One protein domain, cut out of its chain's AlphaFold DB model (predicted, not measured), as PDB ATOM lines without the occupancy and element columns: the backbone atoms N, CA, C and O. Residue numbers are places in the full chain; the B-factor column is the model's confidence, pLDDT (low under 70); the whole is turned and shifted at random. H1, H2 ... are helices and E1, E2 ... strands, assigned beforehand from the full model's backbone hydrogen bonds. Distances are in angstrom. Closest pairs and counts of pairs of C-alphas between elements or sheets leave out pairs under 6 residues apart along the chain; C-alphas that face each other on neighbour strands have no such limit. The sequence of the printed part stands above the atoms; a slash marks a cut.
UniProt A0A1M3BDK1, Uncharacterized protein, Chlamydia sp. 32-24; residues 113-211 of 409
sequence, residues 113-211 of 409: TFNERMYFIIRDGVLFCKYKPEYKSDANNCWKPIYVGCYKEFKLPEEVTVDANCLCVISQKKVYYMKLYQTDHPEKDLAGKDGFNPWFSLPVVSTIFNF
ATOM      1  N   THR A 113     233.031 185.743 191.935       97.88
ATOM      2  CA  THR A 113     232.246 186.357 192.999       97.88
ATOM      3  C   THR A 113     232.289 185.506 194.251       97.88
ATOM      4  O   THR A 113     232.797 184.385 194.251       97.88
ATOM      5  N   PHE A 114     231.779 186.040 195.349       97.00
ATOM      6  CA  PHE A 114     231.778 185.348 196.625       97.00
ATOM      7  C   PHE A 114     230.681 185.874 197.532       97.00
ATOM      8  O   PHE A 114     230.251 187.023 197.425       97.00
ATOM      9  N   ASN A 115     230.242 185.010 198.433       94.12
ATOM     10  CA  ASN A 115     229.436 185.390 199.579       94.12
ATOM     11  C   ASN A 115     230.244 185.095 200.846       94.12
ATOM     12  O   ASN A 115     231.466 184.962 200.816       94.12
ATOM     13  N   GLU A 116     229.574 184.994 201.973       90.31
ATOM     14  CA  GLU A 116     230.167 184.820 203.288       90.31
ATOM     15  C   GLU A 116     230.881 183.471 203.346       90.31
ATOM     16  O   GLU A 116     232.000 183.421 203.833       90.31
ATOM     17  N   ARG A 117     230.306 182.417 202.745       89.81
ATOM     18  CA  ARG A 117     230.752 181.021 202.898       89.81
ATOM     19  C   ARG A 117     231.534 180.448 201.722       89.81
ATOM     20  O   ARG A 117     232.249 179.458 201.893       89.81
ATOM     21  N   MET A 118     231.347 180.981 200.519       93.19
ATOM     22  CA  MET A 118     231.797 180.341 199.285       93.19
ATOM     23  C   MET A 118     232.323 181.348 198.267       93.19
ATOM     24  O   MET A 118     231.823 182.466 198.138       93.19
ATOM     25  N   TYR A 119     233.295 180.884 197.494       96.12
ATOM     26  CA  TYR A 119     233.758 181.487 196.256       96.12
ATOM     27  C   TYR A 119     233.047 180.843 195.066       96.12
ATOM     28  O   TYR A 119     232.748 179.644 195.090       96.12
ATOM     29  N   PHE A 120     232.820 181.620 194.012       96.75
ATOM     30  CA  PHE A 120     232.203 181.199 192.757       96.75
ATOM     31  C   PHE A 120     232.997 181.738 191.575       96.75
ATOM     32  O   PHE A 120     233.398 182.900 191.573       96.75
ATOM     33  N   ILE A 121     233.190 180.912 190.552       96.94
ATOM     34  CA  ILE A 121     233.972 181.290 189.378       96.94
ATOM     35  C   ILE A 121     233.413 180.663 188.106       96.94
ATOM     36  O   ILE A 121     233.054 179.487 188.096       96.94
ATOM     37  N   ILE A 122     233.343 181.432 187.024       96.94
ATOM     38  CA  ILE A 122     233.049 180.923 185.683       96.94
ATOM     39  C   ILE A 122     234.371 180.722 184.943       96.94
ATOM     40  O   ILE A 122     235.139 181.670 184.763       96.94
ATOM     41  N   ARG A 123     234.625 179.493 184.484       95.50
ATOM     42  CA  ARG A 123     235.768 179.128 183.631       95.50
ATOM     43  C   ARG A 123     235.345 178.109 182.593       95.50
ATOM     44  O   ARG A 123     234.595 177.195 182.909       95.50
ATOM     45  N   ASP A 124     235.783 178.296 181.350       93.94
ATOM     46  CA  ASP A 124     235.492 177.389 180.228       93.94
ATOM     47  C   ASP A 124     233.993 177.072 180.046       93.94
ATOM     48  O   ASP A 124     233.601 175.984 179.621       93.94
ATOM     49  N   GLY A 125     233.129 178.039 180.377       94.31
ATOM     50  CA  GLY A 125     231.676 177.875 180.325       94.31
ATOM     51  C   GLY A 125     231.103 176.991 181.436       94.31
ATOM     52  O   GLY A 125     229.981 176.508 181.299       94.31
ATOM     53  N   VAL A 126     231.846 176.774 182.522       94.25
ATOM     54  CA  VAL A 126     231.415 176.050 183.718       94.25
ATOM     55  C   VAL A 126     231.459 176.982 184.924       94.25
ATOM     56  O   VAL A 126     232.468 177.636 185.178       94.25
ATOM     57  N   LEU A 127     230.365 177.040 185.683       94.62
ATOM     58  CA  LEU A 127     230.358 177.636 187.016       94.62
ATOM     59  C   LEU A 127     230.948 176.636 188.014       94.62
ATOM     60  O   LEU A 127     230.481 175.501 188.086       94.62
ATOM     61  N   PHE A 128     231.911 177.067 188.815       93.75
ATOM     62  CA  PHE A 128     232.469 176.319 189.933       93.75
ATOM     63  C   PHE A 128     232.233 177.056 191.244       93.75
ATOM     64  O   PHE A 128     232.092 178.278 191.262       93.75
ATOM     65  N   CYS A 129     232.251 176.314 192.347       93.19
ATOM     66  CA  CYS A 129     232.315 176.868 193.690       93.19
ATOM     67  C   CYS A 129     233.373 176.187 194.550       93.19
ATOM     68  O   CYS A 129     233.698 175.016 194.348       93.19
ATOM     69  N   LYS A 130     233.839 176.902 195.564       91.94
ATOM     70  CA  LYS A 130     234.733 176.405 196.612       91.94
ATOM     71  C   LYS A 130     234.300 177.028 197.936       91.94
ATOM     72  O   LYS A 130     233.871 178.178 197.947       91.94
ATOM     73  N   TYR A 131     234.374 176.292 199.041       91.44
ATOM     74  CA  TYR A 131     234.132 176.900 200.352       91.44
ATOM     75  C   TYR A 131     235.305 177.793 200.726       91.44
ATOM     76  O   TYR A 131     236.450 177.476 200.391       91.44
ATOM     77  N   LYS A 132     235.052 178.866 201.468       91.88
ATOM     78  CA  LYS A 132     236.169 179.586 202.068       91.88
ATOM     79  C   LYS A 132     236.837 178.731 203.158       91.88
ATOM     80  O   LYS A 132     236.138 177.927 203.796       91.88
ATOM     81  N   PRO A 133     238.163 178.839 203.348       89.88
ATOM     82  CA  PRO A 133     238.915 177.980 204.264       89.88
ATOM     83  C   PRO A 133     238.364 177.947 205.696       89.88
ATOM     84  O   PRO A 133     238.368 176.892 206.329       89.88
ATOM     85  N   GLU A 134     237.831 179.067 206.183       88.44
ATOM     86  CA  GLU A 134     237.264 179.224 207.524       88.44
ATOM     87  C   GLU A 134     235.959 178.440 207.746       88.44
ATOM     88  O   GLU A 134     235.634 178.110 208.884       88.44
ATOM     89  N   TYR A 135     235.239 178.079 206.676       85.75
ATOM     90  CA  TYR A 135     234.033 177.242 206.759       85.75
ATOM     91  C   TYR A 135     234.309 175.768 206.456       85.75
ATOM     92  O   TYR A 135     233.530 174.900 206.853       85.75
ATOM     93  N   LYS A 136     235.389 175.464 205.726       82.94
ATOM     94  CA  LYS A 136     235.765 174.091 205.380       82.94
ATOM     95  C   LYS A 136     237.271 173.975 205.151       82.94
ATOM     96  O   LYS A 136     237.774 174.290 204.074       82.94
ATOM     97  N   SER A 137     237.968 173.454 206.155       74.50
ATOM     98  CA  SER A 137     239.426 173.279 206.163       74.50
ATOM     99  C   SER A 137     239.905 171.895 205.700       74.50
ATOM    100  O   SER A 137     241.102 171.622 205.723       74.50
ATOM    101  N   ASP A 138     238.992 171.011 205.281       75.56
ATOM    102  CA  ASP A 138     239.338 169.678 204.769       75.56
ATOM    103  C   ASP A 138     240.277 169.788 203.550       75.56
ATOM    104  O   ASP A 138     240.071 170.630 202.673       75.56
ATOM    105  N   ALA A 139     241.257 168.883 203.456       68.38
ATOM    106  CA  ALA A 139     242.133 168.707 202.296       68.38
ATOM    107  C   ALA A 139     241.351 168.535 200.975       68.38
ATOM    108  O   ALA A 139     241.882 168.790 199.897       68.38
ATOM    109  N   ASN A 140     240.072 168.152 201.053       73.00
ATOM    110  CA  ASN A 140     239.159 168.054 199.913       73.00
ATOM    111  C   ASN A 140     238.378 169.347 199.589       73.00
ATOM    112  O   ASN A 140     237.425 169.296 198.799       73.00
ATOM    113  N   ASN A 141     238.710 170.501 200.185       84.94
ATOM    114  CA  ASN A 141     238.116 171.791 199.821       84.94
ATOM    115  C   ASN A 141     238.681 172.305 198.484       84.94
ATOM    116  O   ASN A 141     239.487 173.232 198.414       84.94
ATOM    117  N   CYS A 142     238.254 171.658 197.404       88.44
ATOM    118  CA  CYS A 142     238.599 172.000 196.035       88.44
ATOM    119  C   CYS A 142     237.430 172.675 195.307       88.44
ATOM    120  O   CYS A 142     236.275 172.613 195.733       88.44
ATOM    121  N   TRP A 143     237.742 173.299 194.173       91.25
ATOM    122  CA  TRP A 143     236.745 173.826 193.251       91.25
ATOM    123  C   TRP A 143     235.884 172.701 192.670       91.25
ATOM    124  O   TRP A 143     236.394 171.752 192.071       91.25
ATOM    125  N   LYS A 144     234.566 172.815 192.830       88.56
ATOM    126  CA  LYS A 144     233.575 171.843 192.357       88.56
ATOM    127  C   LYS A 144     232.657 172.481 191.322       88.56
ATOM    128  O   LYS A 144     232.187 173.593 191.558       88.56
ATOM    129  N   PRO A 145     232.380 171.810 190.196       89.31
ATOM    130  CA  PRO A 145     231.475 172.343 189.191       89.31
ATOM    131  C   PRO A 145     230.028 172.333 189.703       89.31
ATOM    132  O   PRO A 145     229.600 171.390 190.369       89.31
ATOM    133  N   ILE A 146     229.265 173.364 189.345       86.50
ATOM    134  CA  ILE A 146     227.845 173.523 189.658       86.50
ATOM    135  C   ILE A 146     227.038 173.424 188.369       86.50
ATOM    136  O   ILE A 146     227.277 174.154 187.403       86.50
ATOM    137  N   TYR A 147     226.027 172.555 188.374       85.25
ATOM    138  CA  TYR A 147     225.051 172.497 187.296       85.25
ATOM    139  C   TYR A 147     224.063 173.664 187.414       85.25
ATOM    140  O   TYR A 147     223.297 173.744 188.371       85.25
ATOM    141  N   VAL A 148     224.055 174.559 186.422       86.31
ATOM    142  CA  VAL A 148     223.166 175.725 186.376       86.31
ATOM    143  C   VAL A 148     222.150 175.664 185.237       86.31
ATOM    144  O   VAL A 148     222.301 174.936 184.258       86.31
ATOM    145  N   GLY A 149     221.061 176.420 185.367       83.94
ATOM    146  CA  GLY A 149     219.848 176.221 184.576       83.94
ATOM    147  C   GLY A 149     220.012 176.541 183.099       83.94
ATOM    148  O   GLY A 149     219.243 176.033 182.282       83.94
ATOM    149  N   CYS A 150     221.020 177.338 182.743       89.69
ATOM    150  CA  CYS A 150     221.354 177.645 181.358       89.69
ATOM    151  C   CYS A 150     221.834 176.401 180.586       89.69
ATOM    152  O   CYS A 150     221.552 176.297 179.390       89.69
ATOM    153  N   TYR A 151     222.412 175.391 181.251       89.81
ATOM    154  CA  TYR A 151     222.823 174.144 180.592       89.81
ATOM    155  C   TYR A 151     221.644 173.322 180.069       89.81
ATOM    156  O   TYR A 151     221.781 172.653 179.047       89.81
ATOM    157  N   LYS A 152     220.458 173.425 180.691       86.75
ATOM    158  CA  LYS A 152     219.220 172.804 180.171       86.75
ATOM    159  C   LYS A 152     218.826 173.343 178.798       86.75
ATOM    160  O   LYS A 152     218.129 172.673 178.043       86.75
ATOM    161  N   GLU A 153     219.253 174.566 178.496       88.81
ATOM    162  CA  GLU A 153     219.066 175.224 177.205       88.81
ATOM    163  C   GLU A 153     220.304 175.093 176.299       88.81
ATOM    164  O   GLU A 153     220.334 175.729 175.249       88.81
ATOM    165  N   PHE A 154     221.305 174.287 176.681       91.50
ATOM    166  CA  PHE A 154     222.601 174.162 175.998       91.50
ATOM    167  C   PHE A 154     223.341 175.499 175.857       91.50
ATOM    168  O   PHE A 154     223.951 175.789 174.828       91.50
ATOM    169  N   LYS A 155     223.259 176.334 176.895       94.44
ATOM    170  CA  LYS A 155     223.915 177.643 176.959       94.44
ATOM    171  C   LYS A 155     224.995 177.659 178.024       94.44
ATOM    172  O   LYS A 155     224.969 176.847 178.946       94.44
ATOM    173  N   LEU A 156     225.920 178.601 177.884       96.69
ATOM    174  CA  LEU A 156     227.026 178.802 178.811       96.69
ATOM    175  C   LEU A 156     226.714 179.966 179.764       96.69
ATOM    176  O   LEU A 156     226.095 180.940 179.325       96.69
ATOM    177  N   PRO A 157     227.097 179.881 181.047       96.50
ATOM    178  CA  PRO A 157     227.099 181.029 181.942       96.50
ATOM    179  C   PRO A 157     228.085 182.086 181.426       96.50
ATOM    180  O   PRO A 157     229.189 181.755 180.995       96.50
ATOM    181  N   GLU A 158     227.666 183.345 181.454       97.19
ATOM    182  CA  GLU A 158     228.445 184.505 181.000       97.19
ATOM    183  C   GLU A 158     228.853 185.375 182.189       97.19
ATOM    184  O   GLU A 158     230.005 185.797 182.268       97.19
ATOM    185  N   GLU A 159     227.930 185.576 183.135       97.62
ATOM    186  CA  GLU A 159     228.188 186.320 184.366       97.62
ATOM    187  C   GLU A 159     227.581 185.625 185.588       97.62
ATOM    188  O   GLU A 159     226.603 184.875 185.481       97.62
ATOM    189  N   VAL A 160     228.146 185.892 186.761       97.62
ATOM    190  CA  VAL A 160     227.677 185.400 188.053       97.62
ATOM    191  C   VAL A 160     227.695 186.523 189.085       97.62
ATOM    192  O   VAL A 160     228.650 187.285 189.190       97.62
ATOM    193  N   THR A 161     226.636 186.612 189.882       97.75
ATOM    194  CA  THR A 161     226.578 187.500 191.046       97.75
ATOM    195  C   THR A 161     225.956 186.760 192.219       97.75
ATOM    196  O   THR A 161     225.000 185.995 192.051       97.75
ATOM    197  N   VAL A 162     226.529 186.948 193.405       95.94
ATOM    198  CA  VAL A 162     226.067 186.313 194.637       95.94
ATOM    199  C   VAL A 162     226.076 187.316 195.788       95.94
ATOM    200  O   VAL A 162     226.977 188.156 195.891       95.94
ATOM    201  N   ASP A 163     225.078 187.209 196.658       95.44
ATOM    202  CA  ASP A 163     225.014 187.910 197.939       95.44
ATOM    203  C   ASP A 163     224.194 187.091 198.935       95.44
ATOM    204  O   ASP A 163     223.125 186.584 198.578       95.44
ATOM    205  N   ALA A 164     224.699 186.919 200.160       91.50
ATOM    206  CA  ALA A 164     224.131 186.001 201.143       91.50
ATOM    207  C   ALA A 164     223.796 184.626 200.523       91.50
ATOM    208  O   ALA A 164     224.639 183.950 199.929       91.50
ATOM    209  N   ASN A 165     222.540 184.201 200.627       88.12
ATOM    210  CA  ASN A 165     222.035 182.954 200.065       88.12
ATOM    211  C   ASN A 165     221.500 183.085 198.627       88.12
ATOM    212  O   ASN A 165     220.879 182.148 198.135       88.12
ATOM    213  N   CYS A 166     221.684 184.210 197.943       90.88
ATOM    214  CA  CYS A 166     221.118 184.446 196.617       90.88
ATOM    215  C   CYS A 166     222.197 184.371 195.537       90.88
ATOM    216  O   CYS A 166     223.113 185.187 195.519       90.88
ATOM    217  N   LEU A 167     222.053 183.420 194.611       92.56
ATOM    218  CA  LEU A 167     222.914 183.263 193.441       92.56
ATOM    219  C   LEU A 167     222.136 183.586 192.163       92.56
ATOM    220  O   LEU A 167     221.072 183.016 191.907       92.56
ATOM    221  N   CYS A 168     222.719 184.436 191.327       94.81
ATOM    222  CA  CYS A 168     222.264 184.700 189.971       94.81
ATOM    223  C   CYS A 168     223.353 184.343 188.967       94.81
ATOM    224  O   CYS A 168     224.505 184.747 189.102       94.81
ATOM    225  N   VAL A 169     222.951 183.632 187.919       95.38
ATOM    226  CA  VAL A 169     223.772 183.376 186.737       95.38
ATOM    227  C   VAL A 169     223.101 184.005 185.533       95.38
ATOM    228  O   VAL A 169     221.903 183.819 185.316       95.38
ATOM    229  N   ILE A 170     223.871 184.734 184.739       96.31
ATOM    230  CA  ILE A 170     223.404 185.369 183.516       96.31
ATOM    231  C   ILE A 170     223.912 184.554 182.332       96.31
ATOM    232  O   ILE A 170     225.074 184.153 182.278       96.31
ATOM    233  N   SER A 171     223.023 184.281 181.382       95.62
ATOM    234  CA  SER A 171     223.375 183.660 180.105       95.62
ATOM    235  C   SER A 171     222.454 184.184 179.014       95.62
ATOM    236  O   SER A 171     221.227 184.064 179.123       95.62
ATOM    237  N   GLN A 172     223.021 184.786 177.968       94.81
ATOM    238  CA  GLN A 172     222.282 185.401 176.864       94.81
ATOM    239  C   GLN A 172     221.191 186.358 177.362       94.81
ATOM    240  O   GLN A 172     220.029 186.275 176.946       94.81
ATOM    241  N   LYS A 173     221.556 187.235 178.306       93.50
ATOM    242  CA  LYS A 173     220.660 188.186 178.989       93.50
ATOM    243  C   LYS A 173     219.529 187.557 179.808       93.50
ATOM    244  O   LYS A 173     218.652 188.285 180.255       93.50
ATOM    245  N   LYS A 174     219.481 186.240 180.013       92.81
ATOM    246  CA  LYS A 174     218.504 185.610 180.915       92.81
ATOM    247  C   LYS A 174     219.112 185.418 182.296       92.81
ATOM    248  O   LYS A 174     220.239 184.941 182.398       92.81
ATOM    249  N   VAL A 175     218.337 185.731 183.329       92.56
ATOM    250  CA  VAL A 175     218.697 185.516 184.732       92.56
ATOM    251  C   VAL A 175     218.240 184.125 185.170       92.56
ATOM    252  O   VAL A 175     217.067 183.766 185.036       92.56
ATOM    253  N   TYR A 176     219.176 183.347 185.701       90.88
ATOM    254  CA  TYR A 176     218.949 182.055 186.340       90.88
ATOM    255  C   TYR A 176     219.217 182.222 187.833       90.88
ATOM    256  O   TYR A 176     220.363 182.395 188.241       90.88
ATOM    257  N   TYR A 177     218.151 182.197 188.627       87.81
ATOM    258  CA  TYR A 177     218.186 182.475 190.059       87.81
ATOM    259  C   TYR A 177     218.080 181.194 190.892       87.81
ATOM    260  O   TYR A 177     217.297 180.291 190.577       87.81
ATOM    261  N   MET A 178     218.850 181.133 191.972       84.50
ATOM    262  CA  MET A 178     218.825 180.044 192.941       84.50
ATOM    263  C   MET A 178     219.037 180.594 194.352       84.50
ATOM    264  O   MET A 178     219.908 181.436 194.572       84.50
ATOM    265  N   LYS A 179     218.269 180.071 195.317       83.31
ATOM    266  CA  LYS A 179     218.603 180.219 196.736       83.31
ATOM    267  C   LYS A 179     219.533 179.087 197.159       83.31
ATOM    268  O   LYS A 179     219.183 177.917 197.042       83.31
ATOM    269  N   LEU A 180     220.699 179.458 197.659       80.69
ATOM    270  CA  LEU A 180     221.653 178.594 198.331       80.69
ATOM    271  C   LEU A 180     221.144 178.386 199.759       80.69
ATOM    272  O   LEU A 180     221.396 179.211 200.636       80.69
ATOM    273  N   TYR A 181     220.346 177.346 199.999       67.31
ATOM    274  CA  TYR A 181     219.860 177.100 201.354       67.31
ATOM    275  C   TYR A 181     221.044 176.937 202.312       67.31
ATOM    276  O   TYR A 181     222.053 176.310 201.993       67.31
ATOM    277  N   GLN A 182     220.913 177.530 203.498       55.97
ATOM    278  CA  GLN A 182     221.906 177.459 204.569       55.97
ATOM    279  C   GLN A 182     221.887 176.082 205.248       55.97
ATOM    280  O   GLN A 182     221.844 175.985 206.470       55.97
ATOM    281  N   THR A 183     221.859 175.001 204.471       50.03
ATOM    282  CA  THR A 183     222.108 173.675 205.027       50.03
ATOM    283  C   THR A 183     223.599 173.559 205.356       50.03
ATOM    284  O   THR A 183     224.415 174.327 204.846       50.03
ATOM    285  N   ASP A 184     223.989 172.593 206.186       48.59
ATOM    286  CA  ASP A 184     225.407 172.249 206.401       48.59
ATOM    287  C   ASP A 184     226.042 171.580 205.160       48.59
ATOM    288  O   ASP A 184     227.215 171.202 205.163       48.59
ATOM    289  N   HIS A 185     225.260 171.425 204.082       50.59
ATOM    290  CA  HIS A 185     225.624 170.735 202.852       50.59
ATOM    291  C   HIS A 185     225.095 171.436 201.584       50.59
ATOM    292  O   HIS A 185     224.329 170.818 200.838       50.59
ATOM    293  N   PRO A 186     225.510 172.677 201.269       53.16
ATOM    294  CA  PRO A 186     225.168 173.345 200.013       53.16
ATOM    295  C   PRO A 186     225.428 172.480 198.779       53.16
ATOM    296  O   PRO A 186     224.695 172.568 197.801       53.16
ATOM    297  N   GLU A 187     226.413 171.570 198.818       55.09
ATOM    298  CA  GLU A 187     226.625 170.590 197.748       55.09
ATOM    299  C   GLU A 187     225.390 169.722 197.448       55.09
ATOM    300  O   GLU A 187     225.213 169.320 196.304       55.09
ATOM    301  N   LYS A 188     224.518 169.447 198.427       52.03
ATOM    302  CA  LYS A 188     223.269 168.690 198.231       52.03
ATOM    303  C   LYS A 188     222.190 169.545 197.569       52.03
ATOM    304  O   LYS A 188     221.461 169.032 196.720       52.03
ATOM    305  N   ASP A 189     222.130 170.834 197.897       52.41
ATOM    306  CA  ASP A 189     221.243 171.795 197.232       52.41
ATOM    307  C   ASP A 189     221.682 172.042 195.777       52.41
ATOM    308  O   ASP A 189     220.844 172.120 194.879       52.41
ATOM    309  N   LEU A 190     222.999 172.048 195.533       56.97
ATOM    310  CA  LEU A 190     223.627 172.215 194.217       56.97
ATOM    311  C   LEU A 190     223.616 170.933 193.358       56.97
ATOM    312  O   LEU A 190     223.635 171.024 192.132       56.97
ATOM    313  N   ALA A 191     223.589 169.742 193.972       47.22
ATOM    314  CA  ALA A 191     223.627 168.454 193.266       47.22
ATOM    315  C   ALA A 191     222.245 167.810 193.047       47.22
ATOM    316  O   ALA A 191     222.103 166.961 192.166       47.22
ATOM    317  N   GLY A 192     221.233 168.163 193.847       41.72
ATOM    318  CA  GLY A 192     220.011 167.358 193.968       41.72
ATOM    319  C   GLY A 192     218.773 167.877 193.242       41.72
ATOM    320  O   GLY A 192     217.829 167.115 193.030       41.72
ATOM    321  N   LYS A 193     218.727 169.155 192.858       52.06
ATOM    322  CA  LYS A 193     217.528 169.738 192.255       52.06
ATOM    323  C   LYS A 193     217.877 170.430 190.956       52.06
ATOM    324  O   LYS A 193     218.803 171.215 190.852       52.06
ATOM    325  N   ASP A 194     217.017 170.203 189.977       55.66
ATOM    326  CA  ASP A 194     216.897 171.038 188.792       55.66
ATOM    327  C   ASP A 194     216.623 172.527 189.131       55.66
ATOM    328  O   ASP A 194     216.582 173.336 188.207       55.66
ATOM    329  N   GLY A 195     216.395 172.866 190.411       51.34
ATOM    330  CA  GLY A 195     217.198 173.822 191.203       51.34
ATOM    331  C   GLY A 195     216.974 175.316 191.020       51.34
ATOM    332  O   GLY A 195     217.401 176.096 191.864       51.34
ATOM    333  N   PHE A 196     216.301 175.729 189.950       63.59
ATOM    334  CA  PHE A 196     216.033 177.147 189.715       63.59
ATOM    335  C   PHE A 196     214.713 177.525 190.357       63.59
ATOM    336  O   PHE A 196     213.676 176.929 190.060       63.59
ATOM    337  N   ASN A 197     214.774 178.522 191.233       62.81
ATOM    338  CA  ASN A 197     213.576 179.109 191.797       62.81
ATOM    339  C   ASN A 197     212.944 180.008 190.726       62.81
ATOM    340  O   ASN A 197     213.677 180.727 190.036       62.81
ATOM    341  N   PRO A 198     211.608 179.994 190.564       65.50
ATOM    342  CA  PRO A 198     210.953 181.035 189.787       65.50
ATOM    343  C   PRO A 198     211.342 182.387 190.386       65.50
ATOM    344  O   PRO A 198     211.385 182.532 191.609       65.50
ATOM    345  N   TRP A 199     211.651 183.365 189.531       69.06
ATOM    346  CA  TRP A 199     211.997 184.701 190.018       69.06
ATOM    347  C   TRP A 199     210.852 185.296 190.841       69.06
ATOM    348  O   TRP A 199     211.098 185.933 191.851       69.06
ATOM    349  N   PHE A 200     209.605 185.067 190.426       63.44
ATOM    350  CA  PHE A 200     208.413 185.618 191.059       63.44
ATOM    351  C   PHE A 200     207.762 184.610 192.015       63.44
ATOM    352  O   PHE A 200     207.407 183.500 191.602       63.44
ATOM    353  N   SER A 201     207.575 184.996 193.282       53.78
ATOM    354  CA  SER A 201     207.122 184.083 194.347       53.78
ATOM    355  C   SER A 201     205.814 184.470 195.045       53.78
ATOM    356  O   SER A 201     205.520 183.907 196.099       53.78
ATOM    357  N   LEU A 202     204.987 185.374 194.499       56.75
ATOM    358  CA  LEU A 202     203.678 185.660 195.109       56.75
ATOM    359  C   LEU A 202     202.756 184.418 195.023       56.75
ATOM    360  O   LEU A 202     202.353 184.044 193.918       56.75
ATOM    361  N   PRO A 203     202.373 183.767 196.142       45.19
ATOM    362  CA  PRO A 203     201.809 182.408 196.128       45.19
ATOM    363  C   PRO A 203     200.489 182.260 195.359       45.19
ATOM    364  O   PRO A 203     200.239 181.224 194.757       45.19
ATOM    365  N   VAL A 204     199.652 183.299 195.349       51.75
ATOM    366  CA  VAL A 204     198.310 183.251 194.736       51.75
ATOM    367  C   VAL A 204     198.337 183.618 193.245       51.75
ATOM    368  O   VAL A 204     197.478 183.190 192.480       51.75
ATOM    369  N   VAL A 205     199.347 184.376 192.810       50.59
ATOM    370  CA  VAL A 205     199.443 184.943 191.450       50.59
ATOM    371  C   VAL A 205     200.494 184.211 190.603       50.59
ATOM    372  O   VAL A 205     200.381 184.136 189.378       50.59
ATOM    373  N   SER A 206     201.493 183.607 191.251       47.88
ATOM    374  CA  SER A 206     202.605 182.896 190.610       47.88
ATOM    375  C   SER A 206     202.155 181.720 189.742       47.88
ATOM    376  O   SER A 206     202.709 181.537 188.667       47.88
ATOM    377  N   THR A 207     201.106 180.979 190.111       49.44
ATOM    378  CA  THR A 207     200.606 179.846 189.306       49.44
ATOM    379  C   THR A 207     200.089 180.269 187.923       49.44
ATOM    380  O   THR A 207     200.212 179.508 186.968       49.44
ATOM    381  N   ILE A 208     199.543 181.484 187.788       50.25
ATOM    382  CA  ILE A 208     199.002 182.001 186.517       50.25
ATOM    383  C   ILE A 208     200.093 182.728 185.715       50.25
ATOM    384  O   ILE A 208     200.179 182.567 184.499       50.25
ATOM    385  N   PHE A 209     200.960 183.497 186.381       46.59
ATOM    386  CA  PHE A 209     201.998 184.295 185.712       46.59
ATOM    387  C   PHE A 209     203.264 183.502 185.356       46.59
ATOM    388  O   PHE A 209     203.873 183.774 184.319       46.59
ATOM    389  N   ASN A 210     203.623 182.467 186.127       48.16
ATOM    390  CA  ASN A 210     204.760 181.592 185.809       48.16
ATOM    391  C   ASN A 210     204.493 180.684 184.598       48.16
ATOM    392  O   ASN A 210     205.406 180.023 184.131       48.16
ATOM    393  N   PHE A 211     203.276 180.650 184.045       45.31
ATOM    394  CA  PHE A 211     202.996 179.885 182.825       45.31
ATOM    395  C   PHE A 211     203.597 180.520 181.556       45.31
ATOM    396  O   PHE A 211     203.758 179.830 180.549       45.31
TER     397      PHE A 211
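AT A GLANCE: This is residues 113 to 211 of the 409 residues of an uncharacterized protein of Chlamydia sp. 32-24 (UniProt A0A1M3BDK1). Two small three-stranded sheets, E1 E2 E3 and E4 E5 E6, make an open V, with E1 and E4 at its closed side and the short helices H1 and H2 toward its mouth. Beyond H2 a tail runs out from this body to H3 at one end of the long axis, and the loop of residues 132 to 143 makes the other end. The printed part has 99 residues, with three named helices and six named strands in the order E1 E2 E3 H1 E4 E5 E6 H2 H3; both sheets are antiparallel, in the orders E1 - E2 - E3 and E4 - E5 - E6. The class is mixed, helices and strands, with under half of the residues in named elements. The whole is compact by its radius of gyration of the C-alphas, 14.2 A, yet elongated, with spans of 48 by 29 by 21 A.

HOW THE PARTS SIT: Residues 113 to 114 pair with residues 119 to 120 of E1, residues 118 to 123, antiparallel. E1 forms a hairpin with E2, residues 126 to 131, where N 121 and O 128 are 2.9 A apart. E2 forms a hairpin with E3, residues 144 to 146, where N 129 and O 144 are 2.8 A apart. These three strands are a meander, each the antiparallel neighbour of the one before. H1, residues 149 to 153, is on the second sheet at a height of 9.5 A and only just over E6, residues 174 to 179, with 3 of its C-alphas falling on it; the closest C-alphas are those of Gly 149 and Tyr 176, 6.2 A. In that sheet, E4, residues 159 to 163, and E5, residues 166 to 171, form a hairpin, with N 161 and O 168 2.9 A apart. E5 and E6 form another, with N 169 and O 176 2.9 A apart, and E4 E5 E6 is a second meander. Between the sheets, the closest C-alphas of E1 and E4 are those of Ile 122 and Glu 159, 7.4 A. H2, residues 186 to 192, is on the first sheet at a height of 9.3 A; its closest C-alpha pair with E3 is Leu 190 and Ile 146, 6.3 A. H3, residues 206 to 209, is apart from H2. In H2 every O i to N i+4 pair is within hydrogen-bond range; H1 has 0 of 1, but 2 of 2 O i to N i+3 pairs, and H3 is too short for an i+4 pair.

IN THESE COORDINATES: E1 begins at C-alpha 118 (231.797, 180.341, 199.285) and is 16.2 A long; E2 is 16.9 A, E3 6.6 A, H1 7.5 A and E4 14.0 A. E5 and E6 are each 16.7 A. H2 is 9.9 A, and H3, 5.1 A, ends at C-alpha 209 (201.998, 184.295, 185.712).

THE WHOLE: The two C-alphas farthest apart are those of Ala 139 and Ile 208, 47.8 A. The printed part has no cut. The links E2 to E3 and H2 to H3 are long, with 12 and 13 residues. The mean pLDDT of the printed part is 79.1; residue 139 and residues 181 to 211 are under 70.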